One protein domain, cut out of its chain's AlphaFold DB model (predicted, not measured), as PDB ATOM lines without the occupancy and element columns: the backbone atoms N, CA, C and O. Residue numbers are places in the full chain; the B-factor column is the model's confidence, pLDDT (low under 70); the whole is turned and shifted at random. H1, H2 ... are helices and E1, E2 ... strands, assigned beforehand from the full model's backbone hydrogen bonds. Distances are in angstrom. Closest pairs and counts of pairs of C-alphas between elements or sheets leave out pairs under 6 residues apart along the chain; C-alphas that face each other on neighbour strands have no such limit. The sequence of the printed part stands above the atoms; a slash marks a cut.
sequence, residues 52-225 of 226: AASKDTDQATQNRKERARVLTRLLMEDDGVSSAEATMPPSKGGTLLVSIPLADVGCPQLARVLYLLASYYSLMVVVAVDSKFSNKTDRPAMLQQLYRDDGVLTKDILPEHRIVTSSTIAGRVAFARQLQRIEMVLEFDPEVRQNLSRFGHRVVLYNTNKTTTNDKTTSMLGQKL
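Overview. This is residues 52 to 225 of the 226 residues of the protein "Hypothetical protein" of Amphiprora paludosa (UniProt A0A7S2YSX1). A strongly twisted sheet of five parallel strands is the core, with H6 and H7 over one face and H4 over the other. The long helix H2 packs crosswise on H4, and short H8 packs on both. The 174 printed residues hold eight named helices and five named strands, in the order H1 H2 H3 E1 H4 E2 H5 E3 H6 E4 H7 E5 H8; across the sheet the order is E3 E2 E1 E4 E5. The class is mixed, helices and strands; the whole is compact, with a radius of gyration of the C-alphas of 15.5 A, and rounded, spanning 42 by 40 by 35 A.

Arrangement. Start at H1, residues 52 to 55, close to but not clearly touching H2, residues 57 to 76: C-alphas 54 and 60 are closest, 5.6 A. H2 only just touches H3, residues 84 to 87, with 3 pairs of C-alphas within 8 A, closest 75 and 87, 5.6 A. Look next at the neighbours E1, residues 95 to 101, and E2, residues 122 to 128, where N 98 and O 124 are 2.9 A apart. H4, residues 108 to 118, runs along them at a height over the sheet of 10.5 A; H2 touches it about perpendicular, at 80 degrees, C-alphas 67 and 116 closest at 5.7 A. H5, residues 138 to 146, is close to but not clearly touching H4, C-alphas 111 and 146 closest at 6.7 A. E3, residues 163 to 166, is an edge strand beside E2, with N 164 and O 125 2.8 A apart. H6, residues 169 to 178, and H7, residues 190 to 198, lie on the opposite face from H4 and touch, C-alphas 169 and 192 closest at 5.9 A. Between them comes E4, residues 182 to 187, with N 99 and O 186 2.9 A apart. E5, residues 203 to 205, is the other edge strand, with N 204 and O 185 2.8 A apart. H8, residues 220 to 225, touches H4, C-alphas 109 and 222 closest at 4.8 A. Every O i to N i+4 pair is within hydrogen-bond range in H2, H4, H5, H6, H7 and H8; H1 and H3 are too short for one.

Along the chain. Find C-alpha 57 at (-70.407, -30.646, -39.077); H2 runs 28.6 A to C-alpha 76. E1 measures 20.0 A and E2 19.6 A. H8 ends at C-alpha 225, (-47.286, -34.195, -37.646).

Size, cuts and confidence. C-alphas 57 and 132 are the farthest apart, 45.2 A. The printed part has no cut; the links H5 to E3 and E5 to H8 are long. Model confidence is under 70 at residues 54 to 57, 78 to 86, 149 and 209 to 218.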
ATOM      1  N   ALA A  52     -67.087 -36.125 -50.002       80.56
ATOM      2  CA  ALA A  52     -68.351 -36.146 -49.265       80.56
ATOM      3  C   ALA A  52     -68.151 -36.292 -47.746       80.56
ATOM      4  O   ALA A  52     -68.846 -35.621 -46.985       80.56
ATOM      5  N   ALA A  53     -67.151 -37.066 -47.310       73.69
ATOM      6  CA  ALA A  53     -66.796 -37.240 -45.897       73.69
ATOM      7  C   ALA A  53     -66.395 -35.925 -45.193       73.69
ATOM      8  O   ALA A  53     -66.391 -35.843 -43.969       73.69
ATOM      9  N   SER A  54     -66.093 -34.866 -45.951       69.44
ATOM     10  CA  SER A  54     -65.766 -33.546 -45.402       69.44
ATOM     11  C   SER A  54     -66.975 -32.714 -44.935       69.44
ATOM     12  O   SER A  54     -66.773 -31.597 -44.457       69.44
ATOM     13  N   LYS A  55     -68.216 -33.208 -45.087       69.06
ATOM     14  CA  LYS A  55     -69.457 -32.442 -44.844       69.06
ATOM     15  C   LYS A  55     -70.108 -32.630 -43.461       69.06
ATOM     16  O   LYS A  55     -71.106 -31.966 -43.202       69.06
ATOM     17  N   ASP A  56     -69.571 -33.480 -42.588       68.44
ATOM     18  CA  ASP A  56     -70.170 -33.787 -41.276       68.44
ATOM     19  C   ASP A  56     -69.757 -32.758 -40.198       68.44
ATOM     20  O   ASP A  56     -68.568 -32.574 -39.961       68.44
ATOM     21  N   THR A  57     -70.685 -32.013 -39.586       69.88
ATOM     22  CA  THR A  57     -70.407 -30.646 -39.077       69.88
ATOM     23  C   THR A  57     -69.390 -30.544 -37.932       69.88
ATOM     24  O   THR A  57     -68.502 -29.681 -37.980       69.88
ATOM     25  N   ASP A  58     -69.448 -31.431 -36.938       77.31
ATOM     26  CA  ASP A  58     -68.560 -31.345 -35.768       77.31
ATOM     27  C   ASP A  58     -67.206 -32.012 -36.039       77.31
ATOM     28  O   ASP A  58     -66.141 -31.405 -35.853       77.31
ATOM     29  N   GLN A  59     -67.231 -33.222 -36.604       84.31
ATOM     30  CA  GLN A  59     -66.023 -33.951 -36.982       84.31
ATOM     31  C   GLN A  59     -65.244 -33.230 -38.093       84.31
ATOM     32  O   GLN A  59     -64.011 -33.198 -38.062       84.31
ATOM     33  N   ALA A  60     -65.919 -32.591 -39.055       82.19
ATOM     34  CA  ALA A  60     -65.257 -31.820 -40.107       82.19
ATOM     35  C   ALA A  60     -64.545 -30.586 -39.552       82.19
ATOM     36  O   ALA A  60     -63.471 -30.232 -40.047       82.19
ATOM     37  N   THR A  61     -65.096 -29.944 -38.518       85.88
ATOM     38  CA  THR A  61     -64.451 -28.799 -37.865       85.88
ATOM     39  C   THR A  61     -63.173 -29.231 -37.153       85.88
ATOM     40  O   THR A  61     -62.130 -28.590 -37.321       85.88
ATOM     41  N   GLN A  62     -63.213 -30.350 -36.425       88.81
ATOM     42  CA  GLN A  62     -62.028 -30.918 -35.783       88.81
ATOM     43  C   GLN A  62     -60.983 -31.369 -36.816       88.81
ATOM     44  O   GLN A  62     -59.829 -30.942 -36.749       88.81
ATOM     45  N   ASN A  63     -61.391 -32.124 -37.840       89.00
ATOM     46  CA  ASN A  63     -60.510 -32.559 -38.929       89.00
ATOM     47  C   ASN A  63     -59.893 -31.363 -39.675       89.00
ATOM     48  O   ASN A  63     -58.741 -31.418 -40.100       89.00
ATOM     49  N   ARG A  64     -60.630 -30.253 -39.831       88.88
ATOM     50  CA  ARG A  64     -60.104 -29.014 -40.423       88.88
ATOM     51  C   ARG A  64     -59.004 -28.403 -39.562       88.88
ATOM     52  O   ARG A  64     -57.989 -27.989 -40.120       88.88
ATOM     53  N   LYS A  65     -59.192 -28.343 -38.239       90.31
ATOM     54  CA  LYS A  65     -58.174 -27.843 -37.301       90.31
ATOM     55  C   LYS A  65     -56.934 -28.735 -37.307       90.31
ATOM     56  O   LYS A  65     -55.827 -28.219 -37.417       90.31
ATOM     57  N   GLU A  66     -57.110 -30.052 -37.242       91.19
ATOM     58  CA  GLU A  66     -56.003 -31.017 -37.290       91.19
ATOM     59  C   GLU A  66     -55.235 -30.934 -38.607       91.19
ATOM     60  O   GLU A  66     -54.017 -30.793 -38.595       91.19
ATOM     61  N   ARG A  67     -55.930 -30.906 -39.748       91.19
ATOM     62  CA  ARG A  67     -55.294 -30.728 -41.059       91.19
ATOM     63  C   ARG A  67     -54.511 -29.420 -41.150       91.19
ATOM     64  O   ARG A  67     -53.413 -29.414 -41.696       91.19
ATOM     65  N   ALA A  68     -55.058 -28.318 -40.633       89.00
ATOM     66  CA  ALA A  68     -54.346 -27.042 -40.608       89.00
ATOM     67  C   ALA A  68     -53.053 -27.150 -39.788       89.00
ATOM     68  O   ALA A  68     -52.006 -26.742 -40.275       89.00
ATOM     69  N   ARG A  69     -53.100 -27.775 -38.602       90.88
ATOM     70  CA  ARG A  69     -51.903 -28.028 -37.777       90.88
ATOM     71  C   ARG A  69     -50.863 -28.867 -38.518       90.88
ATOM     72  O   ARG A  69     -49.696 -28.491 -38.535       90.88
ATOM     73  N   VAL A  70     -51.299 -29.954 -39.156       90.06
ATOM     74  CA  VAL A  70     -50.451 -30.837 -39.968       90.06
ATOM     75  C   VAL A  70     -49.728 -30.046 -41.061       90.06
ATOM     76  O   VAL A  70     -48.507 -30.107 -41.167       90.06
ATOM     77  N   LEU A  71     -50.459 -29.248 -41.842       89.00
ATOM     78  CA  LEU A  71     -49.873 -28.446 -42.919       89.00
ATOM     79  C   LEU A  71     -48.939 -27.361 -42.391       89.00
ATOM     80  O   LEU A  71     -47.863 -27.175 -42.943       89.00
ATOM     81  N   THR A  72     -49.317 -26.665 -41.319       88.88
ATOM     82  CA  THR A  72     -48.457 -25.652 -40.702       88.88
ATOM     83  C   THR A  72     -47.124 -26.259 -40.268       88.88
ATOM     84  O   THR A  72     -46.085 -25.700 -40.599       88.88
ATOM     85  N   ARG A  73     -47.128 -27.431 -39.620       87.75
ATOM     86  CA  ARG A  73     -45.888 -28.129 -39.234       87.75
ATOM     87  C   ARG A  73     -45.039 -28.529 -40.444       87.75
ATOM     88  O   ARG A  73     -43.836 -28.301 -40.436       87.75
ATOM     89  N   LEU A  74     -45.652 -29.049 -41.513       87.06
ATOM     90  CA  LEU A  74     -44.921 -29.394 -42.747       87.06
ATOM     91  C   LEU A  74     -44.251 -28.184 -43.393       87.06
ATOM     92  O   LEU A  74     -43.154 -28.310 -43.922       87.06
ATOM     93  N   LEU A  75     -44.927 -27.037 -43.376       86.12
ATOM     94  CA  LEU A  75     -44.497 -25.839 -44.091       86.12
ATOM     95  C   LEU A  75     -43.506 -24.978 -43.313       86.12
ATOM     96  O   LEU A  75     -42.724 -24.267 -43.932       86.12
ATOM     97  N   MET A  76     -43.551 -25.007 -41.981       81.94
ATOM     98  CA  MET A  76     -42.674 -24.182 -41.146       81.94
ATOM     99  C   MET A  76     -41.294 -24.803 -40.910       81.94
ATOM    100  O   MET A  76     -40.364 -24.072 -40.602       81.94
ATOM    101  N   GLU A  77     -41.152 -26.120 -41.056       71.25
ATOM    102  CA  GLU A  77     -39.907 -26.842 -40.745       71.25
ATOM    103  C   GLU A  77     -39.054 -27.188 -41.978       71.25
ATOM    104  O   GLU A  77     -38.128 -27.995 -41.883       71.25
ATOM    105  N   ASP A  78     -39.364 -26.651 -43.163       69.00
ATOM    106  CA  ASP A  78     -38.493 -26.835 -44.330       69.00
ATOM    107  C   ASP A  78     -37.377 -25.776 -44.334       69.00
ATOM    108  O   ASP A  78     -37.489 -24.728 -44.968       69.00
ATOM    109  N   ASP A  79     -36.284 -26.077 -43.626       61.47
ATOM    110  CA  ASP A  79     -35.116 -25.208 -43.367       61.47
ATOM    111  C   ASP A  79     -34.370 -24.677 -44.616       61.47
ATOM    112  O   ASP A  79     -33.374 -23.966 -44.499       61.47
ATOM    113  N   GLY A  80     -34.801 -25.025 -45.832       62.09
ATOM    114  CA  GLY A  80     -34.030 -24.791 -47.058       62.09
ATOM    115  C   GLY A  80     -34.623 -23.813 -48.070       62.09
ATOM    116  O   GLY A  80     -33.923 -23.456 -49.018       62.09
ATOM    117  N   VAL A  81     -35.891 -23.405 -47.944       59.84
ATOM    118  CA  VAL A  81     -36.581 -22.654 -49.011       59.84
ATOM    119  C   VAL A  81     -37.385 -21.482 -48.440       59.84
ATOM    120  O   VAL A  81     -38.606 -21.533 -48.342       59.84
ATOM    121  N   SER A  82     -36.710 -20.373 -48.127       56.72
ATOM    122  CA  SER A  82     -37.331 -19.104 -47.686       56.72
ATOM    123  C   SER A  82     -38.042 -18.327 -48.810       56.72
ATOM    124  O   SER A  82     -37.993 -17.098 -48.847       56.72
ATOM    125  N   SER A  83     -38.691 -19.011 -49.757       63.56
ATOM    126  CA  SER A  83     -39.566 -18.345 -50.729       63.56
ATOM    127  C   SER A  83     -40.977 -18.243 -50.155       63.56
ATOM    128  O   SER A  83     -41.503 -19.221 -49.627       63.56
ATOM    129  N   ALA A  84     -41.627 -17.085 -50.291       67.56
ATOM    130  CA  ALA A  84     -43.010 -16.889 -49.850       67.56
ATOM    131  C   ALA A  84     -43.971 -17.943 -50.445       67.56
ATOM    132  O   ALA A  84     -44.868 -18.426 -49.754       67.56
ATOM    133  N   GLU A  85     -43.724 -18.398 -51.679       68.31
ATOM    134  CA  GLU A  85     -44.494 -19.472 -52.328       68.31
ATOM    135  C   GLU A  85     -44.324 -20.836 -51.642       68.31
ATOM    136  O   GLU A  85     -45.255 -21.645 -51.615       68.31
ATOM    137  N   ALA A  86     -43.168 -21.088 -51.019       67.75
ATOM    138  CA  ALA A  86     -42.905 -22.321 -50.283       67.75
ATOM    139  C   ALA A  86     -43.703 -22.408 -48.973       67.75
ATOM    140  O   ALA A  86     -43.873 -23.506 -48.446       67.75
ATOM    141  N   THR A  87     -44.270 -21.296 -48.494       76.31
ATOM    142  CA  THR A  87     -45.084 -21.238 -47.265       76.31
ATOM    143  C   THR A  87     -46.594 -21.276 -47.519       76.31
ATOM    144  O   THR A  87     -47.370 -21.517 -46.595       76.31
ATOM    145  N   MET A  88     -47.047 -21.092 -48.765       86.38
ATOM    146  CA  MET A  88     -48.481 -21.077 -49.080       86.38
ATOM    147  C   MET A  88     -49.067 -22.493 -49.053       86.38
ATOM    148  O   MET A  88     -48.570 -23.356 -49.766       86.38
ATOM    149  N   PRO A  89     -50.122 -22.803 -48.291       89.12
ATOM    150  CA  PRO A  89     -50.705 -24.140 -48.319       89.12
ATOM    151  C   PRO A  89     -51.288 -24.474 -49.709       89.12
ATOM    152  O   PRO A  89     -51.762 -23.568 -50.398       89.12
ATOM    153  N   PRO A  90     -51.302 -25.757 -50.115       92.00
ATOM    154  CA  PRO A  90     -51.957 -26.192 -51.345       92.00
ATOM    155  C   PRO A  90     -53.446 -25.838 -51.362       92.00
ATOM    156  O   PRO A  90     -54.123 -25.842 -50.320       92.00
ATOM    157  N   SER A  91     -53.965 -25.579 -52.556       91.94
ATOM    158  CA  SER A  91     -55.364 -25.274 -52.809       91.94
ATOM    159  C   SER A  91     -56.259 -26.483 -52.503       91.94
ATOM    160  O   SER A  91     -55.856 -27.644 -52.607       91.94
ATOM    161  N   LYS A  92     -57.505 -26.238 -52.076       89.25
ATOM    162  CA  LYS A  92     -58.454 -27.322 -51.773       89.25
ATOM    163  C   LYS A  92     -58.689 -28.177 -53.020       89.25
ATOM    164  O   LYS A  92     -59.105 -27.659 -54.052       89.25
ATOM    165  N   GLY A  93     -58.515 -29.491 -52.894       88.88
ATOM    166  CA  GLY A  93     -58.619 -30.426 -54.015       88.88
ATOM    167  C   GLY A  93     -57.390 -30.465 -54.929       88.88
ATOM    168  O   GLY A  93     -57.382 -31.284 -55.847       88.88
ATOM    169  N   GLY A  94     -56.364 -29.650 -54.660       91.88
ATOM    170  CA  GLY A  94     -55.064 -29.717 -55.322       91.88
ATOM    171  C   GLY A  94     -54.414 -31.094 -55.181       91.88
ATOM    172  O   GLY A  94     -54.730 -31.859 -54.260       91.88
ATOM    173  N   THR A  95     -53.527 -31.429 -56.115       94.88
ATOM    174  CA  THR A  95     -52.854 -32.732 -56.132       94.88
ATOM    175  C   THR A  95     -51.663 -32.728 -55.187       94.88
ATOM    176  O   THR A  95     -50.738 -31.929 -55.352       94.88
ATOM    177  N   LEU A  96     -51.675 -33.659 -54.232       96.50
ATOM    178  CA  LEU A  96     -50.554 -33.929 -53.337       96.50
ATOM    179  C   LEU A  96     -49.967 -35.295 -53.647       96.50
ATOM    180  O   LEU A  96     -50.702 -36.275 -53.772       96.50
ATOM    181  N   LEU A  97     -48.645 -35.357 -53.716       97.50
ATOM    182  CA  LEU A  97     -47.904 -36.607 -53.805       97.50
ATOM    183  C   LEU A  97     -47.193 -36.855 -52.478       97.50
ATOM    184  O   LEU A  97     -46.484 -35.977 -52.001       97.50
ATOM    185  N   VAL A  98     -47.366 -38.030 -51.887       97.44
ATOM    186  CA  VAL A  98     -46.714 -38.394 -50.624       97.44
ATOM    187  C   VAL A  98     -45.938 -39.682 -50.820       97.44
ATOM    188  O   VAL A  98     -46.528 -40.736 -51.052       97.44
ATOM    189  N   SER A  99     -44.619 -39.604 -50.718       97.81
ATOM    190  CA  SER A  99     -43.762 -40.782 -50.647       97.81
ATOM    191  C   SER A  99     -43.663 -41.248 -49.200       97.81
ATOM    192  O   SER A  99     -43.424 -40.416 -48.336       97.81
ATOM    193  N   ILE A 100     -43.811 -42.546 -48.930       96.56
ATOM    194  CA  ILE A 100     -43.643 -43.149 -47.597       96.56
ATOM    195  C   ILE A 100     -42.746 -44.387 -47.668       96.56
ATOM    196  O   ILE A 100     -42.825 -45.125 -48.652       96.56
ATOM    197  N   PRO A 101     -41.902 -44.666 -46.663       96.19
ATOM    198  CA  PRO A 101     -41.167 -45.924 -46.608       96.19
ATOM    199  C   PRO A 101     -42.108 -47.085 -46.257       96.19
ATOM    200  O   PRO A 101     -43.055 -46.917 -45.488       96.19
ATOM    201  N   LEU A 102     -41.827 -48.286 -46.774       95.31
ATOM    202  CA  LEU A 102     -42.611 -49.495 -46.481       95.31
ATOM    203  C   LEU A 102     -42.747 -49.767 -44.971       95.31
ATOM    204  O   LEU A 102     -43.789 -50.240 -44.526       95.31
ATOM    205  N   ALA A 103     -41.725 -49.423 -44.181       93.44
ATOM    206  CA  ALA A 103     -41.727 -49.585 -42.728       93.44
ATOM    207  C   ALA A 103     -42.833 -48.782 -42.013       93.44
ATOM    208  O   ALA A 103     -43.293 -49.201 -40.952       93.44
ATOM    209  N   ASP A 104     -43.297 -47.676 -42.601       93.19
ATOM    210  CA  ASP A 104     -44.275 -46.779 -41.977       93.19
ATOM    211  C   ASP A 104     -45.732 -47.172 -42.279       93.19
ATOM    212  O   ASP A 104     -46.646 -46.669 -41.626       93.19
ATOM    213  N   VAL A 105     -45.974 -48.071 -43.243       92.94
ATOM    214  CA  VAL A 105     -47.320 -48.412 -43.757       92.94
ATOM    215  C   VAL A 105     -48.281 -48.878 -42.657       92.94
ATOM    216  O   VAL A 105     -49.468 -48.577 -42.713       92.94
ATOM    217  N   GLY A 106     -47.774 -49.572 -41.636       90.38
ATOM    218  CA  GLY A 106     -48.573 -50.061 -40.510       90.38
ATOM    219  C   GLY A 106     -48.748 -49.067 -39.356       90.38
ATOM    220  O   GLY A 106     -49.295 -49.446 -38.319       90.38
ATOM    221  N   CYS A 107     -48.258 -47.831 -39.477       90.88
ATOM    222  CA  CYS A 107     -48.329 -46.844 -38.404       90.88
ATOM    223  C   CYS A 107     -49.720 -46.174 -38.338       90.88
ATOM    224  O   CYS A 107     -50.124 -45.512 -39.299       90.88
ATOM    225  N   PRO A 108     -50.435 -46.231 -37.193       90.00
ATOM    226  CA  PRO A 108     -51.748 -45.591 -37.046       90.00
ATOM    227  C   PRO A 108     -51.716 -44.070 -37.251       90.00
ATOM    228  O   PRO A 108     -52.615 -43.489 -37.859       90.00
ATOM    229  N   GLN A 109     -50.648 -43.410 -36.786       89.50
ATOM    230  CA  GLN A 109     -50.465 -41.970 -36.976       89.50
ATOM    231  C   GLN A 109     -50.345 -41.611 -38.461       89.50
ATOM    232  O   GLN A 109     -50.933 -40.624 -38.903       89.50
ATOM    233  N   LEU A 110     -49.647 -42.443 -39.248       92.19
ATOM    234  CA  LEU A 110     -49.573 -42.260 -40.695       92.19
ATOM    235  C   LEU A 110     -50.960 -42.385 -41.330       92.19
ATOM    236  O   LEU A 110     -51.352 -41.511 -42.100       92.19
ATOM    237  N   ALA A 111     -51.712 -43.437 -40.994       92.88
ATOM    238  CA  ALA A 111     -53.057 -43.646 -41.529       92.88
ATOM    239  C   ALA A 111     -53.971 -42.441 -41.244       92.88
ATOM    240  O   ALA A 111     -54.673 -41.964 -42.142       92.88
ATOM    241  N   ARG A 112     -53.888 -41.868 -40.033       92.06
ATOM    242  CA  ARG A 112     -54.614 -40.644 -39.662       92.06
ATOM    243  C   ARG A 112     -54.201 -39.435 -40.502       92.06
ATOM    244  O   ARG A 112     -55.072 -38.706 -40.977       92.06
ATOM    245  N   VAL A 113     -52.904 -39.221 -40.717       93.31
ATOM    246  CA  VAL A 113     -52.397 -38.136 -41.576       93.31
ATOM    247  C   VAL A 113     -52.889 -38.306 -43.013       93.31
ATOM    248  O   VAL A 113     -53.430 -37.361 -43.591       93.31
ATOM    249  N   LEU A 114     -52.756 -39.506 -43.582       94.69
ATOM    250  CA  LEU A 114     -53.217 -39.804 -44.937       94.69
ATOM    251  C   LEU A 114     -54.725 -39.574 -45.069       94.69
ATOM    252  O   LEU A 114     -55.147 -38.981 -46.055       94.69
ATOM    253  N   TYR A 115     -55.528 -39.942 -44.067       93.75
ATOM    254  CA  TYR A 115     -56.960 -39.634 -44.031       93.75
ATOM    255  C   TYR A 115     -57.231 -38.120 -44.046       93.75
ATOM    256  O   TYR A 115     -58.046 -37.633 -44.838       93.75
ATOM    257  N   LEU A 116     -56.539 -37.345 -43.204       93.12
ATOM    258  CA  LEU A 116     -56.717 -35.889 -43.131       93.12
ATOM    259  C   LEU A 116     -56.360 -35.196 -44.454       93.12
ATOM    260  O   LEU A 116     -57.035 -34.238 -44.841       93.12
ATOM    261  N   LEU A 117     -55.332 -35.685 -45.153       94.19
ATOM    262  CA  LEU A 117     -54.930 -35.175 -46.464       94.19
ATOM    263  C   LEU A 117     -55.888 -35.643 -47.570       94.19
ATOM    264  O   LEU A 117     -56.410 -34.814 -48.316       94.19
ATOM    265  N   ALA A 118     -56.175 -36.943 -47.649       93.31
ATOM    266  CA  ALA A 118     -57.033 -37.543 -48.672       93.31
ATOM    267  C   ALA A 118     -58.488 -37.070 -48.593       93.31
ATOM    268  O   ALA A 118     -59.170 -37.057 -49.606       93.31
ATOM    269  N   SER A 119     -58.978 -36.646 -47.426       90.88
ATOM    270  CA  SER A 119     -60.326 -36.071 -47.275       90.88
ATOM    271  C   SER A 119     -60.443 -34.613 -47.742       90.88
ATOM    272  O   SER A 119     -61.538 -34.046 -47.733       90.88
ATOM    273  N   TYR A 120     -59.344 -33.978 -48.167       91.38
ATOM    274  CA  TYR A 120     -59.339 -32.569 -48.584       91.38
ATOM    275  C   TYR A 120     -58.600 -32.292 -49.901       91.38
ATOM    276  O   TYR A 120     -58.902 -31.300 -50.573       91.38
ATOM    277  N   TYR A 121     -57.664 -33.159 -50.276       93.38
ATOM    278  CA  TYR A 121     -56.798 -33.030 -51.444       93.38
ATOM    279  C   TYR A 121     -56.903 -34.252 -52.357       93.38
ATOM    280  O   TYR A 121     -57.292 -35.339 -51.930       93.38
ATOM    281  N   SER A 122     -56.483 -34.103 -53.616       93.31
ATOM    282  CA  SER A 122     -56.278 -35.257 -54.489       93.31
ATOM    283  C   SER A 122     -54.949 -35.929 -54.142       93.31
ATOM    284  O   SER A 122     -53.901 -35.587 -54.687       93.31
ATOM    285  N   LEU A 123     -54.991 -36.857 -53.189       95.56
ATOM    286  CA  LEU A 123     -53.800 -37.525 -52.668       95.56
ATOM    287  C   LEU A 123     -53.366 -38.703 -53.554       95.56
ATOM    288  O   LEU A 123     -54.183 -39.577 -53.846       95.56
ATOM    289  N   MET A 124     -52.085 -38.737 -53.916       97.00
ATOM    290  CA  MET A 124     -51.369 -39.890 -54.466       97.00
ATOM    291  C   MET A 124     -50.304 -40.337 -53.469       97.00
ATOM    292  O   MET A 124     -49.578 -39.503 -52.928       97.00
ATOM    293  N   VAL A 125     -50.189 -41.641 -53.240       97.50
ATOM    294  CA  VAL A 125     -49.217 -42.212 -52.302       97.50
ATOM    295  C   VAL A 125     -48.240 -43.100 -53.054       97.50
ATOM    296  O   VAL A 125     -48.652 -43.969 -53.822       97.50
ATOM    297  N   VAL A 126     -46.948 -42.902 -52.814       98.19
ATOM    298  CA  VAL A 126     -45.885 -43.761 -53.332       98.19
ATOM    299  C   VAL A 126     -45.210 -44.465 -52.170       98.19
ATOM    300  O   VAL A 126     -44.541 -43.843 -51.353       98.19
ATOM    301  N   VAL A 127     -45.365 -45.779 -52.096       97.75
ATOM    302  CA  VAL A 127     -44.674 -46.600 -51.106       97.75
ATOM    303  C   VAL A 127     -43.308 -46.976 -51.664       97.75
ATOM    304  O   VAL A 127     -43.206 -47.662 -52.686       97.75
ATOM    305  N   ALA A 128     -42.255 -46.508 -51.003       97.56
ATOM    306  CA  ALA A 128     -40.892 -46.915 -51.282       97.56
ATOM    307  C   ALA A 128     -40.667 -48.324 -50.729       97.56
ATOM    308  O   ALA A 128     -40.751 -48.547 -49.519       97.56
ATOM    309  N   VAL A 129     -40.419 -49.268 -51.631       97.56
ATOM    310  CA  VAL A 129     -40.273 -50.696 -51.328       97.56
ATOM    311  C   VAL A 129     -38.873 -51.186 -51.680       97.56
ATOM    312  O   VAL A 129     -38.163 -50.556 -52.455       97.56
ATOM    313  N   ASP A 130     -38.469 -52.336 -51.157       95.62
ATOM    314  CA  ASP A 130     -37.184 -52.928 -51.526       95.62
ATOM    315  C   ASP A 130     -37.244 -53.607 -52.901       95.62
ATOM    316  O   ASP A 130     -38.310 -53.970 -53.399       95.62
ATOM    317  N   SER A 131     -36.083 -53.869 -53.508       95.00
ATOM    318  CA  SER A 131     -35.982 -54.611 -54.779       95.00
ATOM    319  C   SER A 131     -36.543 -56.037 -54.712       95.00
ATOM    320  O   SER A 131     -36.866 -56.622 -55.743       95.00
ATOM    321  N   LYS A 132     -36.675 -56.589 -53.502       95.62
ATOM    322  CA  LYS A 132     -37.263 -57.909 -53.237       95.62
ATOM    323  C   LYS A 132     -38.791 -57.884 -53.164       95.62
ATOM    324  O   LYS A 132     -39.397 -58.949 -53.137       95.62
ATOM    325  N   PHE A 133     -39.403 -56.700 -53.114       96.00
ATOM    326  CA  PHE A 133     -40.847 -56.556 -52.998       96.00
ATOM    327  C   PHE A 133     -41.541 -56.993 -54.288       96.00
ATOM    328  O   PHE A 133     -41.339 -56.420 -55.362       96.00
ATOM    329  N   SER A 134     -42.403 -57.996 -54.179       95.44
ATOM    330  CA  SER A 134     -43.208 -58.511 -55.276       95.44
ATOM    331  C   SER A 134     -44.608 -57.906 -55.227       95.44
ATOM    332  O   SER A 134     -45.416 -58.176 -54.335       95.44
ATOM    333  N   ASN A 135     -44.947 -57.133 -56.262       90.81
ATOM    334  CA  ASN A 135     -46.269 -56.514 -56.403       90.81
ATOM    335  C   ASN A 135     -47.428 -57.524 -56.412       90.81
ATOM    336  O   ASN A 135     -48.559 -57.140 -56.134       90.81
ATOM    337  N   LYS A 136     -47.176 -58.796 -56.745       91.94
ATOM    338  CA  LYS A 136     -48.215 -59.832 -56.794       91.94
ATOM    339  C   LYS A 136     -48.480 -60.457 -55.423       91.94
ATOM    340  O   LYS A 136     -49.620 -60.802 -55.135       91.94
ATOM    341  N   THR A 137     -47.442 -60.619 -54.606       94.12
ATOM    342  CA  THR A 137     -47.515 -61.359 -53.334       94.12
ATOM    343  C   THR A 137     -47.595 -60.435 -52.130       94.12
ATOM    344  O   THR A 137     -48.392 -60.680 -51.230       94.12
ATOM    345  N   ASP A 138     -46.830 -59.345 -52.133       96.25
ATOM    346  CA  ASP A 138     -46.593 -58.541 -50.930       96.25
ATOM    347  C   ASP A 138     -47.534 -57.335 -50.868       96.25
ATOM    348  O   ASP A 138     -47.933 -56.883 -49.793       96.25
ATOM    349  N   ARG A 139     -47.961 -56.837 -52.035       95.44
ATOM    350  CA  ARG A 139     -48.881 -55.699 -52.149       95.44
ATOM    351  C   ARG A 139     -50.212 -55.913 -51.417       95.44
ATOM    352  O   ARG A 139     -50.625 -54.972 -50.742       95.44
ATOM    353  N   PRO A 140     -50.891 -57.076 -51.490       95.62
ATOM    354  CA  PRO A 140     -52.128 -57.285 -50.736       95.62
ATOM    355  C   PRO A 140     -51.927 -57.149 -49.222       95.62
ATOM    356  O   PRO A 140     -52.707 -56.461 -48.569       95.62
ATOM    357  N   ALA A 141     -50.850 -57.727 -48.679       95.31
ATOM    358  CA  ALA A 141     -50.525 -57.636 -47.256       95.31
ATOM    359  C   ALA A 141     -50.174 -56.198 -46.842       95.31
ATOM    360  O   ALA A 141     -50.648 -55.711 -45.818       95.31
ATOM    361  N   MET A 142     -49.405 -55.484 -47.668       96.00
ATOM    362  CA  MET A 142     -49.099 -54.064 -47.468       96.00
ATOM    363  C   MET A 142     -50.375 -53.208 -47.446       96.00
ATOM    364  O   MET A 142     -50.552 -52.382 -46.555       96.00
ATOM    365  N   LEU A 143     -51.286 -53.407 -48.404       95.44
ATOM    366  CA  LEU A 143     -52.558 -52.678 -48.448       95.44
ATOM    367  C   LEU A 143     -53.438 -53.008 -47.239       95.44
ATOM    368  O   LEU A 143     -54.057 -52.107 -46.683       95.44
ATOM    369  N   GLN A 144     -53.464 -54.266 -46.797       94.38
ATOM    370  CA  GLN A 144     -54.177 -54.661 -45.582       94.38
ATOM    371  C   GLN A 144     -53.613 -53.962 -44.335       94.38
ATOM    372  O   GLN A 144     -54.377 -53.518 -43.486       94.38
ATOM    373  N   GLN A 145     -52.289 -53.816 -44.235       93.38
ATOM    374  CA  GLN A 145     -51.660 -53.066 -43.144       93.38
ATOM    375  C   GLN A 145     -51.976 -51.568 -43.196       93.38
ATOM    376  O   GLN A 145     -52.100 -50.946 -42.144       93.38
ATOM    377  N   LEU A 146     -52.111 -50.998 -44.394       93.31
ATOM    378  CA  LEU A 146     -52.451 -49.587 -44.568       93.31
ATOM    379  C   LEU A 146     -53.907 -49.290 -44.181       93.31
ATOM    380  O   LEU A 146     -54.180 -48.272 -43.550       93.31
ATOM    381  N   TYR A 147     -54.839 -50.171 -44.557       93.81
ATOM    382  CA  TYR A 147     -56.276 -50.043 -44.283       93.81
ATOM    383  C   TYR A 147     -56.703 -50.783 -43.010       93.81
ATOM    384  O   TYR A 147     -57.742 -51.440 -43.019       93.81
ATOM    385  N   ARG A 148     -55.882 -50.738 -41.952       84.31
ATOM    386  CA  ARG A 148     -56.140 -51.423 -40.673       84.31
ATOM    387  C   ARG A 148     -57.604 -51.336 -40.221       84.31
ATOM    388  O   ARG A 148     -58.308 -50.366 -40.487       84.31
ATOM    389  N   ASP A 149     -58.013 -52.325 -39.428       68.56
ATOM    390  CA  ASP A 149     -59.395 -52.495 -38.956       68.56
ATOM    391  C   ASP A 149     -59.917 -51.361 -38.048       68.56
ATOM    392  O   ASP A 149     -61.088 -51.368 -37.678       68.56
ATOM    393  N   ASP A 150     -59.089 -50.367 -37.698       75.81
ATOM    394  CA  ASP A 150     -59.548 -49.165 -36.986       75.81
ATOM    395  C   ASP A 150     -60.459 -48.271 -37.848       75.81
ATOM    396  O   ASP A 150     -61.131 -47.379 -37.327       75.81
ATOM    397  N   GLY A 151     -60.505 -48.521 -39.162       77.38
ATOM    398  CA  GLY A 151     -61.420 -47.874 -40.094       77.38
ATOM    399  C   GLY A 151     -61.105 -46.404 -40.364       77.38
ATOM    400  O   GLY A 151     -61.909 -45.729 -41.011       77.38
ATOM    401  N   VAL A 152     -59.957 -45.886 -39.908       87.19
ATOM    402  CA  VAL A 152     -59.602 -44.471 -40.104       87.19
ATOM    403  C   VAL A 152     -59.330 -44.194 -41.578       87.19
ATOM    404  O   VAL A 152     -59.858 -43.234 -42.138       87.19
ATOM    405  N   LEU A 153     -58.523 -45.036 -42.222       92.12
ATOM    406  CA  LEU A 153     -58.214 -44.935 -43.644       92.12
ATOM    407  C   LEU A 153     -58.893 -46.080 -44.393       92.12
ATOM    408  O   LEU A 153     -58.522 -47.239 -44.250       92.12
ATOM    409  N   THR A 154     -59.883 -45.752 -45.220       92.25
ATOM    410  CA  THR A 154     -60.647 -46.738 -45.994       92.25
ATOM    411  C   THR A 154     -60.384 -46.600 -47.492       92.25
ATOM    412  O   THR A 154     -59.956 -45.545 -47.970       92.25
ATOM    413  N   LYS A 155     -60.712 -47.646 -48.263       91.62
ATOM    414  CA  LYS A 155     -60.615 -47.647 -49.738       91.62
ATOM    415  C   LYS A 155     -61.498 -46.588 -50.409       91.62
ATOM    416  O   LYS A 155     -61.228 -46.188 -51.538       91.62
ATOM    417  N   ASP A 156     -62.539 -46.133 -49.714       88.81
ATOM    418  CA  ASP A 156     -63.410 -45.047 -50.167       88.81
ATOM    419  C   ASP A 156     -62.735 -43.671 -50.041       88.81
ATOM    420  O   ASP A 156     -63.033 -42.759 -50.818       88.81
ATOM    421  N   ILE A 157     -61.822 -43.522 -49.074       90.44
ATOM    422  CA  ILE A 157     -61.070 -42.289 -48.816       90.44
ATOM    423  C   ILE A 157     -59.805 -42.238 -49.673       90.44
ATOM    424  O   ILE A 157     -59.575 -41.257 -50.380       90.44
ATOM    425  N   LEU A 158     -59.003 -43.303 -49.636       93.62
ATOM    426  CA  LEU A 158     -57.792 -43.455 -50.436       93.62
ATOM    427  C   LEU A 158     -57.885 -44.764 -51.227       93.62
ATOM    428  O   LEU A 158     -57.558 -45.817 -50.694       93.62
ATOM    429  N   PRO A 159     -58.345 -44.728 -52.486       91.50
ATOM    430  CA  PRO A 159     -58.461 -45.928 -53.305       91.50
ATOM    431  C   PRO A 159     -57.110 -46.560 -53.652       91.50
ATOM    432  O   PRO A 159     -56.121 -45.865 -53.879       91.50
ATOM    433  N   GLU A 160     -57.095 -47.881 -53.843       93.44
ATOM    434  CA  GLU A 160     -55.871 -48.647 -54.137       93.44
ATOM    435  C   GLU A 160     -55.124 -48.194 -55.399       93.44
ATOM    436  O   GLU A 160     -53.899 -48.284 -55.453       93.44
ATOM    437  N   HIS A 161     -55.838 -47.686 -56.408       90.88
ATOM    438  CA  HIS A 161     -55.226 -47.185 -57.644       90.88
ATOM    439  C   HIS A 161     -54.453 -45.871 -57.446       90.88
ATOM    440  O   HIS A 161     -53.697 -45.474 -58.326       90.88
ATOM    441  N   ARG A 162     -54.629 -45.193 -56.302       93.94
ATOM    442  CA  ARG A 162     -53.853 -44.004 -55.915       93.94
ATOM    443  C   ARG A 162     -52.600 -44.346 -55.111       93.94
ATOM    444  O   ARG A 162     -51.871 -43.441 -54.715       93.94
ATOM    445  N   ILE A 163     -52.368 -45.633 -54.853       96.06
ATOM    446  CA  ILE A 163     -51.217 -46.135 -54.107       96.06
ATOM    447  C   ILE A 163     -50.308 -46.881 -55.074       96.06
ATOM    448  O   ILE A 163     -50.631 -47.969 -55.563       96.06
ATOM    449  N   VAL A 164     -49.140 -46.317 -55.332       97.12
ATOM    450  CA  VAL A 164     -48.127 -46.879 -56.225       97.12
ATOM    451  C   VAL A 164     -46.940 -47.346 -55.396       97.12
ATOM    452  O   VAL A 164     -46.657 -46.801 -54.337       97.12
ATOM    453  N   THR A 165     -46.259 -48.389 -55.847       97.62
ATOM    454  CA  THR A 165     -45.027 -48.886 -55.232       97.62
ATOM    455  C   THR A 165     -43.851 -48.548 -56.140       97.62
ATOM    456  O   THR A 165     -43.957 -48.645 -57.363       97.62
ATOM    457  N   SER A 166     -42.723 -48.140 -55.564       97.88
ATOM    458  CA  SER A 166     -41.481 -47.936 -56.314       97.88
ATOM    459  C   SER A 166     -40.289 -48.387 -55.489       97.88
ATOM    460  O   SER A 166     -40.174 -48.017 -54.325       97.88
ATOM    461  N   SER A 167     -39.378 -49.143 -56.100       97.25
ATOM    462  CA  SER A 167     -38.134 -49.584 -55.459       97.25
ATOM    463  C   SER A 167     -36.922 -48.715 -55.769       97.25
ATOM    464  O   SER A 167     -35.830 -48.962 -55.269       97.25
ATOM    465  N   THR A 168     -37.093 -47.692 -56.608       97.81
ATOM    466  CA  THR A 168     -35.987 -46.844 -57.054       97.81
ATOM    467  C   THR A 168     -36.319 -45.365 -56.918       97.81
ATOM    468  O   THR A 168     -37.477 -44.941 -57.017       97.81
ATOM    469  N   ILE A 169     -35.269 -44.566 -56.731       97.56
ATOM    470  CA  ILE A 169     -35.312 -43.101 -56.790       97.56
ATOM    471  C   ILE A 169     -35.838 -42.658 -58.158       97.56
ATOM    472  O   ILE A 169     -36.791 -41.886 -58.233       97.56
ATOM    473  N   ALA A 170     -35.293 -43.228 -59.238       97.81
ATOM    474  CA  ALA A 170     -35.715 -42.930 -60.604       97.81
ATOM    475  C   ALA A 170     -37.213 -43.200 -60.829       97.81
ATOM    476  O   ALA A 170     -37.889 -42.371 -61.429       97.81
ATOM    477  N   GLY A 171     -37.750 -44.307 -60.306       97.69
ATOM    478  CA  GLY A 171     -39.175 -44.633 -60.400       97.69
ATOM    479  C   GLY A 171     -40.069 -43.631 -59.665       97.69
ATOM    480  O   GLY A 171     -41.073 -43.191 -60.223       97.69
ATOM    481  N   ARG A 172     -39.674 -43.196 -58.458       97.81
ATOM    482  CA  ARG A 172     -40.405 -42.160 -57.700       97.81
ATOM    483  C   ARG A 172     -40.400 -40.818 -58.432       97.81
ATOM    484  O   ARG A 172     -41.450 -40.200 -58.594       97.81
ATOM    485  N   VAL A 173     -39.235 -40.406 -58.937       97.94
ATOM    486  CA  VAL A 173     -39.078 -39.169 -59.718       97.94
ATOM    487  C   VAL A 173     -39.888 -39.228 -61.015       97.94
ATOM    488  O   VAL A 173     -40.594 -38.277 -61.346       97.94
ATOM    489  N   ALA A 174     -39.821 -40.342 -61.747       97.31
ATOM    490  CA  ALA A 174     -40.558 -40.528 -62.992       97.31
ATOM    491  C   ALA A 174     -42.074 -40.472 -62.769       97.31
ATOM    492  O   ALA A 174     -42.767 -39.791 -63.522       97.31
ATOM    493  N   PHE A 175     -42.574 -41.120 -61.714       97.06
ATOM    494  CA  PHE A 175     -43.992 -41.086 -61.368       97.06
ATOM    495  C   PHE A 175     -44.477 -39.662 -61.076       97.06
ATOM    496  O   PHE A 175     -45.467 -39.222 -61.653       97.06
ATOM    497  N   ALA A 176     -43.746 -38.902 -60.252       96.56
ATOM    498  CA  ALA A 176     -44.096 -37.513 -59.962       96.56
ATOM    499  C   ALA A 176     -44.167 -36.652 -61.233       96.56
ATOM    500  O   ALA A 176     -45.088 -35.859 -61.396       96.56
ATOM    501  N   ARG A 177     -43.233 -36.850 -62.170       94.75
ATOM    502  CA  ARG A 177     -43.203 -36.114 -63.444       94.75
ATOM    503  C   ARG A 177     -44.349 -36.470 -64.388       94.75
ATOM    504  O   ARG A 177     -44.711 -35.651 -65.227       94.75
ATOM    505  N   GLN A 178     -44.882 -37.685 -64.295       94.00
ATOM    506  CA  GLN A 178     -46.029 -38.117 -65.098       94.00
ATOM    507  C   GLN A 178     -47.344 -37.521 -64.591       94.00
ATOM    508  O   GLN A 178     -48.287 -37.366 -65.368       94.00
ATOM    509  N   LEU A 179     -47.421 -37.171 -63.306       91.56
ATOM    510  CA  LEU A 179     -48.592 -36.525 -62.733       91.56
ATOM    511  C   LEU A 179     -48.621 -35.042 -63.111       91.56
ATOM    512  O   LEU A 179     -47.693 -34.277 -62.844       91.56
ATOM    513  N   GLN A 180     -49.734 -34.609 -63.693       85.62
ATOM    514  CA  GLN A 180     -49.937 -33.203 -64.006       85.62
ATOM    515  C   GLN A 180     -50.347 -32.417 -62.755       85.62
ATOM    516  O   GLN A 180     -51.124 -32.895 -61.927       85.62
ATOM    517  N   ARG A 181     -49.870 -31.168 -62.658       88.69
ATOM    518  CA  ARG A 181     -50.311 -30.177 -61.658       88.69
ATOM    519  C   ARG A 181     -50.172 -30.646 -60.202       88.69
ATOM    520  O   ARG A 181     -51.055 -30.390 -59.384       88.69
ATOM    521  N   ILE A 182     -49.072 -31.326 -59.865       94.75
ATOM    522  CA  ILE A 182     -48.726 -31.536 -58.456       94.75
ATOM    523  C   ILE A 182     -48.467 -30.167 -57.821       94.75
ATOM    524  O   ILE A 182     -47.563 -29.451 -58.250       94.75
ATOM    525  N   GLU A 183     -49.230 -29.826 -56.787       94.94
ATOM    526  CA  GLU A 183     -49.018 -28.586 -56.036       94.94
ATOM    527  C   GLU A 183     -47.925 -28.736 -54.975       94.94
ATOM    528  O   GLU A 183     -47.225 -27.777 -54.651       94.94
ATOM    529  N   MET A 184     -47.775 -29.942 -54.423       95.38
ATOM    530  CA  MET A 184     -46.770 -30.244 -53.411       95.38
ATOM    531  C   MET A 184     -46.451 -31.739 -53.364       95.38
ATOM    532  O   MET A 184     -47.337 -32.592 -53.478       95.38
ATOM    533  N   VAL A 185     -45.173 -32.038 -53.145       95.88
ATOM    534  CA  VAL A 185     -44.657 -33.379 -52.871       95.88
ATOM    535  C   VAL A 185     -44.168 -33.438 -51.424       95.88
ATOM    536  O   VAL A 185     -43.350 -32.614 -51.023       95.88
ATOM    537  N   LEU A 186     -44.636 -34.409 -50.645       95.38
ATOM    538  CA  LEU A 186     -44.055 -34.771 -49.354       95.38
ATOM    539  C   LEU A 186     -43.111 -35.951 -49.576       95.38
ATOM    540  O   LEU A 186     -43.538 -37.009 -50.038       95.38
ATOM    541  N   GLU A 187     -41.836 -35.768 -49.263       95.94
ATOM    542  CA  GLU A 187     -40.793 -36.763 -49.511       95.94
ATOM    543  C   GLU A 187     -39.958 -36.989 -48.243       95.94
ATOM    544  O   GLU A 187     -39.785 -36.081 -47.429       95.94
ATOM    545  N   PHE A 188     -39.452 -38.207 -48.052       94.88
ATOM    546  CA  PHE A 188     -38.539 -38.540 -46.952       94.88
ATOM    547  C   PHE A 188     -37.086 -38.652 -47.410       94.88
ATOM    548  O   PHE A 188     -36.179 -38.548 -46.587       94.88
ATOM    549  N   ASP A 189     -36.860 -38.887 -48.702       95.06
ATOM    550  CA  ASP A 189     -35.534 -39.075 -49.273       95.06
ATOM    551  C   ASP A 189     -34.962 -37.750 -49.827       95.06
ATOM    552  O   ASP A 189     -35.518 -37.186 -50.780       95.06
ATOM    553  N   PRO A 190     -33.847 -37.235 -49.271       93.88
ATOM    554  CA  PRO A 190     -33.253 -35.978 -49.722       93.88
ATOM    555  C   PRO A 190     -32.770 -36.027 -51.177       93.88
ATOM    556  O   PRO A 190     -32.769 -34.992 -51.850       93.88
ATOM    557  N   GLU A 191     -32.400 -37.199 -51.698       95.88
ATOM    558  CA  GLU A 191     -31.963 -37.338 -53.088       95.88
ATOM    559  C   GLU A 191     -33.150 -37.202 -54.052       95.88
ATOM    560  O   GLU A 191     -33.065 -36.497 -55.064       95.88
ATOM    561  N   VAL A 192     -34.301 -37.801 -53.722       96.69
ATOM    562  CA  VAL A 192     -35.534 -37.613 -54.506       96.69
ATOM    563  C   VAL A 192     -35.978 -36.155 -54.457       96.69
ATOM    564  O   VAL A 192     -36.300 -35.592 -55.506       96.69
ATOM    565  N   ARG A 193     -35.922 -35.517 -53.278       95.12
ATOM    566  CA  ARG A 193     -36.187 -34.077 -53.128       95.12
ATOM    567  C   ARG A 193     -35.327 -33.264 -54.090       95.12
ATOM    568  O   ARG A 193     -35.872 -32.482 -54.863       95.12
ATOM    569  N   GLN A 194     -34.010 -33.474 -54.089       95.38
ATOM    570  CA  GLN A 194     -33.096 -32.741 -54.963       95.38
ATOM    571  C   GLN A 194     -33.466 -32.903 -56.444       95.38
ATOM    572  O   GLN A 194     -33.498 -31.919 -57.183       95.38
ATOM    573  N   ASN A 195     -33.769 -34.128 -56.880       97.00
ATOM    574  CA  ASN A 195     -34.155 -34.399 -58.262       97.00
ATOM    575  C   ASN A 195     -35.482 -33.723 -58.633       97.00
ATOM    576  O   ASN A 195     -35.563 -33.068 -59.667       97.00
ATOM    577  N   LEU A 196     -36.508 -33.833 -57.791       96.12
ATOM    578  CA  LEU A 196     -37.822 -33.239 -58.041       96.12
ATOM    579  C   LEU A 196     -37.794 -31.706 -58.019       96.12
ATOM    580  O   LEU A 196     -38.419 -31.078 -58.875       96.12
ATOM    581  N   SER A 197     -37.023 -31.099 -57.116       94.31
ATOM    582  CA  SER A 197     -36.840 -29.644 -57.084       94.31
ATOM    583  C   SER A 197     -36.168 -29.115 -58.356       94.31
ATOM    584  O   SER A 197     -36.545 -28.048 -58.833       94.31
ATOM    585  N   ARG A 198     -35.247 -29.872 -58.977       94.56
ATOM    586  CA  ARG A 198     -34.668 -29.512 -60.292       94.56
ATOM    587  C   ARG A 198     -35.708 -29.476 -61.415       94.56
ATOM    588  O   ARG A 198     -35.509 -28.766 -62.394       94.56
ATOM    589  N   PHE A 199     -36.811 -30.209 -61.274       93.81
ATOM    590  CA  PHE A 199     -37.943 -30.177 -62.206       93.81
ATOM    591  C   PHE A 199     -38.999 -29.121 -61.840       93.81
ATOM    592  O   PHE A 199     -40.070 -29.102 -62.440       93.81
ATOM    593  N   GLY A 200     -38.716 -28.243 -60.872       92.88
ATOM    594  CA  GLY A 200     -39.633 -27.182 -60.452       92.88
ATOM    595  C   GLY A 200     -40.762 -27.655 -59.535       92.88
ATOM    596  O   GLY A 200     -41.683 -26.889 -59.265       92.88
ATOM    597  N   HIS A 201     -40.715 -28.893 -59.032       94.12
ATOM    598  CA  HIS A 201     -41.676 -29.329 -58.025       94.12
ATOM    599  C   HIS A 201     -41.367 -28.689 -56.672       94.12
ATOM    600  O   HIS A 201     -40.218 -28.636 -56.223       94.12
ATOM    601  N   ARG A 202     -42.426 -28.287 -55.972       93.19
ATOM    602  CA  ARG A 202     -42.356 -27.917 -54.565       93.19
ATOM    603  C   ARG A 202     -42.330 -29.179 -53.708       93.19
ATOM    604  O   ARG A 202     -43.327 -29.897 -53.637       93.19
ATOM    605  N   VAL A 203     -41.195 -29.444 -53.065       93.31
ATOM    606  CA  VAL A 203     -40.972 -30.663 -52.278       93.31
ATOM    607  C   VAL A 203     -40.666 -30.307 -50.833       93.31
ATOM    608  O   VAL A 203     -39.710 -29.580 -50.581       93.31
ATOM    609  N   VAL A 204     -41.438 -30.861 -49.904       91.88
ATOM    610  CA  VAL A 204     -41.216 -30.751 -48.461       91.88
ATOM    611  C   VAL A 204     -40.571 -32.041 -47.972       91.88
ATOM    612  O   VAL A 204     -41.133 -33.126 -48.146       91.88
ATOM    613  N   LEU A 205     -39.402 -31.921 -47.339       91.62
ATOM    614  CA  LEU A 205     -38.739 -33.051 -46.699       91.62
ATOM    615  C   LEU A 205     -39.275 -33.226 -45.275       91.62
ATOM    616  O   LEU A 205     -39.183 -32.319 -44.445       91.62
ATOM    617  N   TYR A 206     -39.832 -34.392 -44.964       88.50
ATOM    618  CA  TYR A 206     -40.386 -34.645 -43.628       88.50
ATOM    619  C   TYR A 206     -39.464 -35.467 -42.715       88.50
ATOM    620  O   TYR A 206     -39.718 -35.546 -41.522       88.50
ATOM    621  N   ASN A 207     -38.362 -36.011 -43.234       83.38
ATOM    622  CA  ASN A 207     -37.339 -36.704 -42.446       83.38
ATOM    623  C   ASN A 207     -36.084 -35.826 -42.266       83.38
ATOM    624  O   ASN A 207     -34.999 -36.156 -42.741       83.38
ATOM    625  N   THR A 208     -36.248 -34.646 -41.668       71.38
ATOM    626  CA  THR A 208     -35.150 -33.679 -41.471       71.38
ATOM    627  C   THR A 208     -34.332 -33.966 -40.210       71.38
ATOM    628  O   THR A 208     -33.136 -33.680 -40.169       71.38
ATOM    629  N   ASN A 209     -34.941 -34.603 -39.207       65.06
ATOM    630  CA  ASN A 209     -34.312 -34.851 -37.915       65.06
ATOM    631  C   ASN A 209     -33.751 -36.275 -37.858       65.06
ATOM    632  O   ASN A 209     -34.495 -37.251 -37.833       65.06
ATOM    633  N   LYS A 210     -32.420 -36.400 -37.775       56.75
ATOM    634  CA  LYS A 210     -31.680 -37.672 -37.616       56.75
ATOM    635  C   LYS A 210     -31.902 -38.364 -36.258       56.75
ATOM    636  O   LYS A 210     -31.037 -39.107 -35.796       56.75
ATOM    637  N   THR A 211     -33.013 -38.122 -35.573       55.44
ATOM    638  CA  THR A 211     -33.337 -38.812 -34.325       55.44
ATOM    639  C   THR A 211     -33.818 -40.218 -34.650       55.44
ATOM    640  O   THR A 211     -34.998 -40.463 -34.878       55.44
ATOM    641  N   THR A 212     -32.862 -41.143 -34.685       53.66
ATOM    642  CA  THR A 212     -33.050 -42.593 -34.788       53.66
ATOM    643  C   THR A 212     -33.770 -43.089 -33.533       53.66
ATOM    644  O   THR A 212     -33.164 -43.602 -32.597       53.66
ATOM    645  N   THR A 213     -35.082 -42.892 -33.468       54.22
ATOM    646  CA  THR A 213     -35.927 -43.550 -32.472       54.22
ATOM    647  C   THR A 213     -36.455 -44.836 -33.098       54.22
ATOM    648  O   THR A 213     -37.228 -44.813 -34.047       54.22
ATOM    649  N   ASN A 214     -35.989 -45.980 -32.591       55.19
ATOM    650  CA  ASN A 214     -36.332 -47.330 -33.070       55.19
ATOM    651  C   ASN A 214     -37.770 -47.765 -32.721       55.19
ATOM    652  O   ASN A 214     -38.060 -48.963 -32.651       55.19
ATOM    653  N   ASP A 215     -38.674 -46.823 -32.453       63.94
ATOM    654  CA  ASP A 215     -40.022 -47.156 -32.027       63.94
ATOM    655  C   ASP A 215     -40.893 -47.476 -33.248       63.94
ATOM    656  O   ASP A 215     -41.308 -46.601 -34.006       63.94
ATOM    657  N   LYS A 216     -41.170 -48.772 -33.444       59.03
ATOM    658  CA  LYS A 216     -42.004 -49.297 -34.542       59.03
ATOM    659  C   LYS A 216     -43.444 -48.773 -34.510       59.03
ATOM    660  O   LYS A 216     -44.214 -49.051 -35.428       59.03
ATOM    661  N   THR A 217     -43.842 -48.086 -33.443       62.88
ATOM    662  CA  THR A 217     -45.200 -47.557 -33.276       62.88
ATOM    663  C   THR A 217     -45.411 -46.214 -33.975       62.88
ATOM    664  O   THR A 217     -46.551 -45.862 -34.291       62.88
ATOM    665  N   THR A 218     -44.335 -45.495 -34.296       67.44
ATOM    666  CA  THR A 218     -44.398 -44.114 -34.780       67.44
ATOM    667  C   THR A 218     -43.684 -43.966 -36.121       67.44
ATOM    668  O   THR A 218     -42.490 -44.221 -36.221       67.44
ATOM    669  N   SER A 219     -44.412 -43.545 -37.157       77.62
ATOM    670  CA  SER A 219     -43.829 -43.219 -38.463       77.62
ATOM    671  C   SER A 219     -43.136 -41.867 -38.401       77.62
ATOM    672  O   SER A 219     -43.573 -40.985 -37.665       77.62
ATOM    673  N   MET A 220     -42.110 -41.652 -39.225       75.50
ATOM    674  CA  MET A 220     -41.418 -40.353 -39.269       75.50
ATOM    675  C   MET A 220     -42.379 -39.219 -39.649       75.50
ATOM    676  O   MET A 220     -42.328 -38.127 -39.086       75.50
ATOM    677  N   LEU A 221     -43.310 -39.501 -40.567       75.62
ATOM    678  CA  LEU A 221     -44.356 -38.555 -40.941       75.62
ATOM    679  C   LEU A 221     -45.361 -38.340 -39.796       75.62
ATOM    680  O   LEU A 221     -45.779 -37.212 -39.564       75.62
ATOM    681  N   GLY A 222     -45.728 -39.392 -39.062       72.81
ATOM    682  CA  GLY A 222     -46.614 -39.317 -37.899       72.81
ATOM    683  C   GLY A 222     -46.016 -38.491 -36.763       72.81
ATOM    684  O   GLY A 222     -46.664 -37.553 -36.308       72.81
ATOM    685  N   GLN A 223     -44.763 -38.767 -36.388       74.81
ATOM    686  CA  GLN A 223     -44.018 -38.018 -35.367       74.81
ATOM    687  C   GLN A 223     -43.894 -36.535 -35.717       74.81
ATOM    688  O   GLN A 223     -44.052 -35.678 -34.853       74.81
ATOM    689  N   LYS A 224     -43.627 -36.213 -36.990       71.44
ATOM    690  CA  LYS A 224     -43.519 -34.813 -37.424       71.44
ATOM    691  C   LYS A 224     -44.859 -34.073 -37.329       71.44
ATOM    692  O   LYS A 224     -44.896 -32.848 -37.218       71.44
ATOM    693  N   LEU A 225     -45.977 -34.791 -37.397       72.12
ATOM    694  CA  LEU A 225     -47.286 -34.195 -37.646       72.12
ATOM    695  C   LEU A 225     -48.263 -34.230 -36.478       72.12
ATOM    696  O   LEU A 225     -49.164 -33.386 -36.456       72.12
TER     697      LEU A 225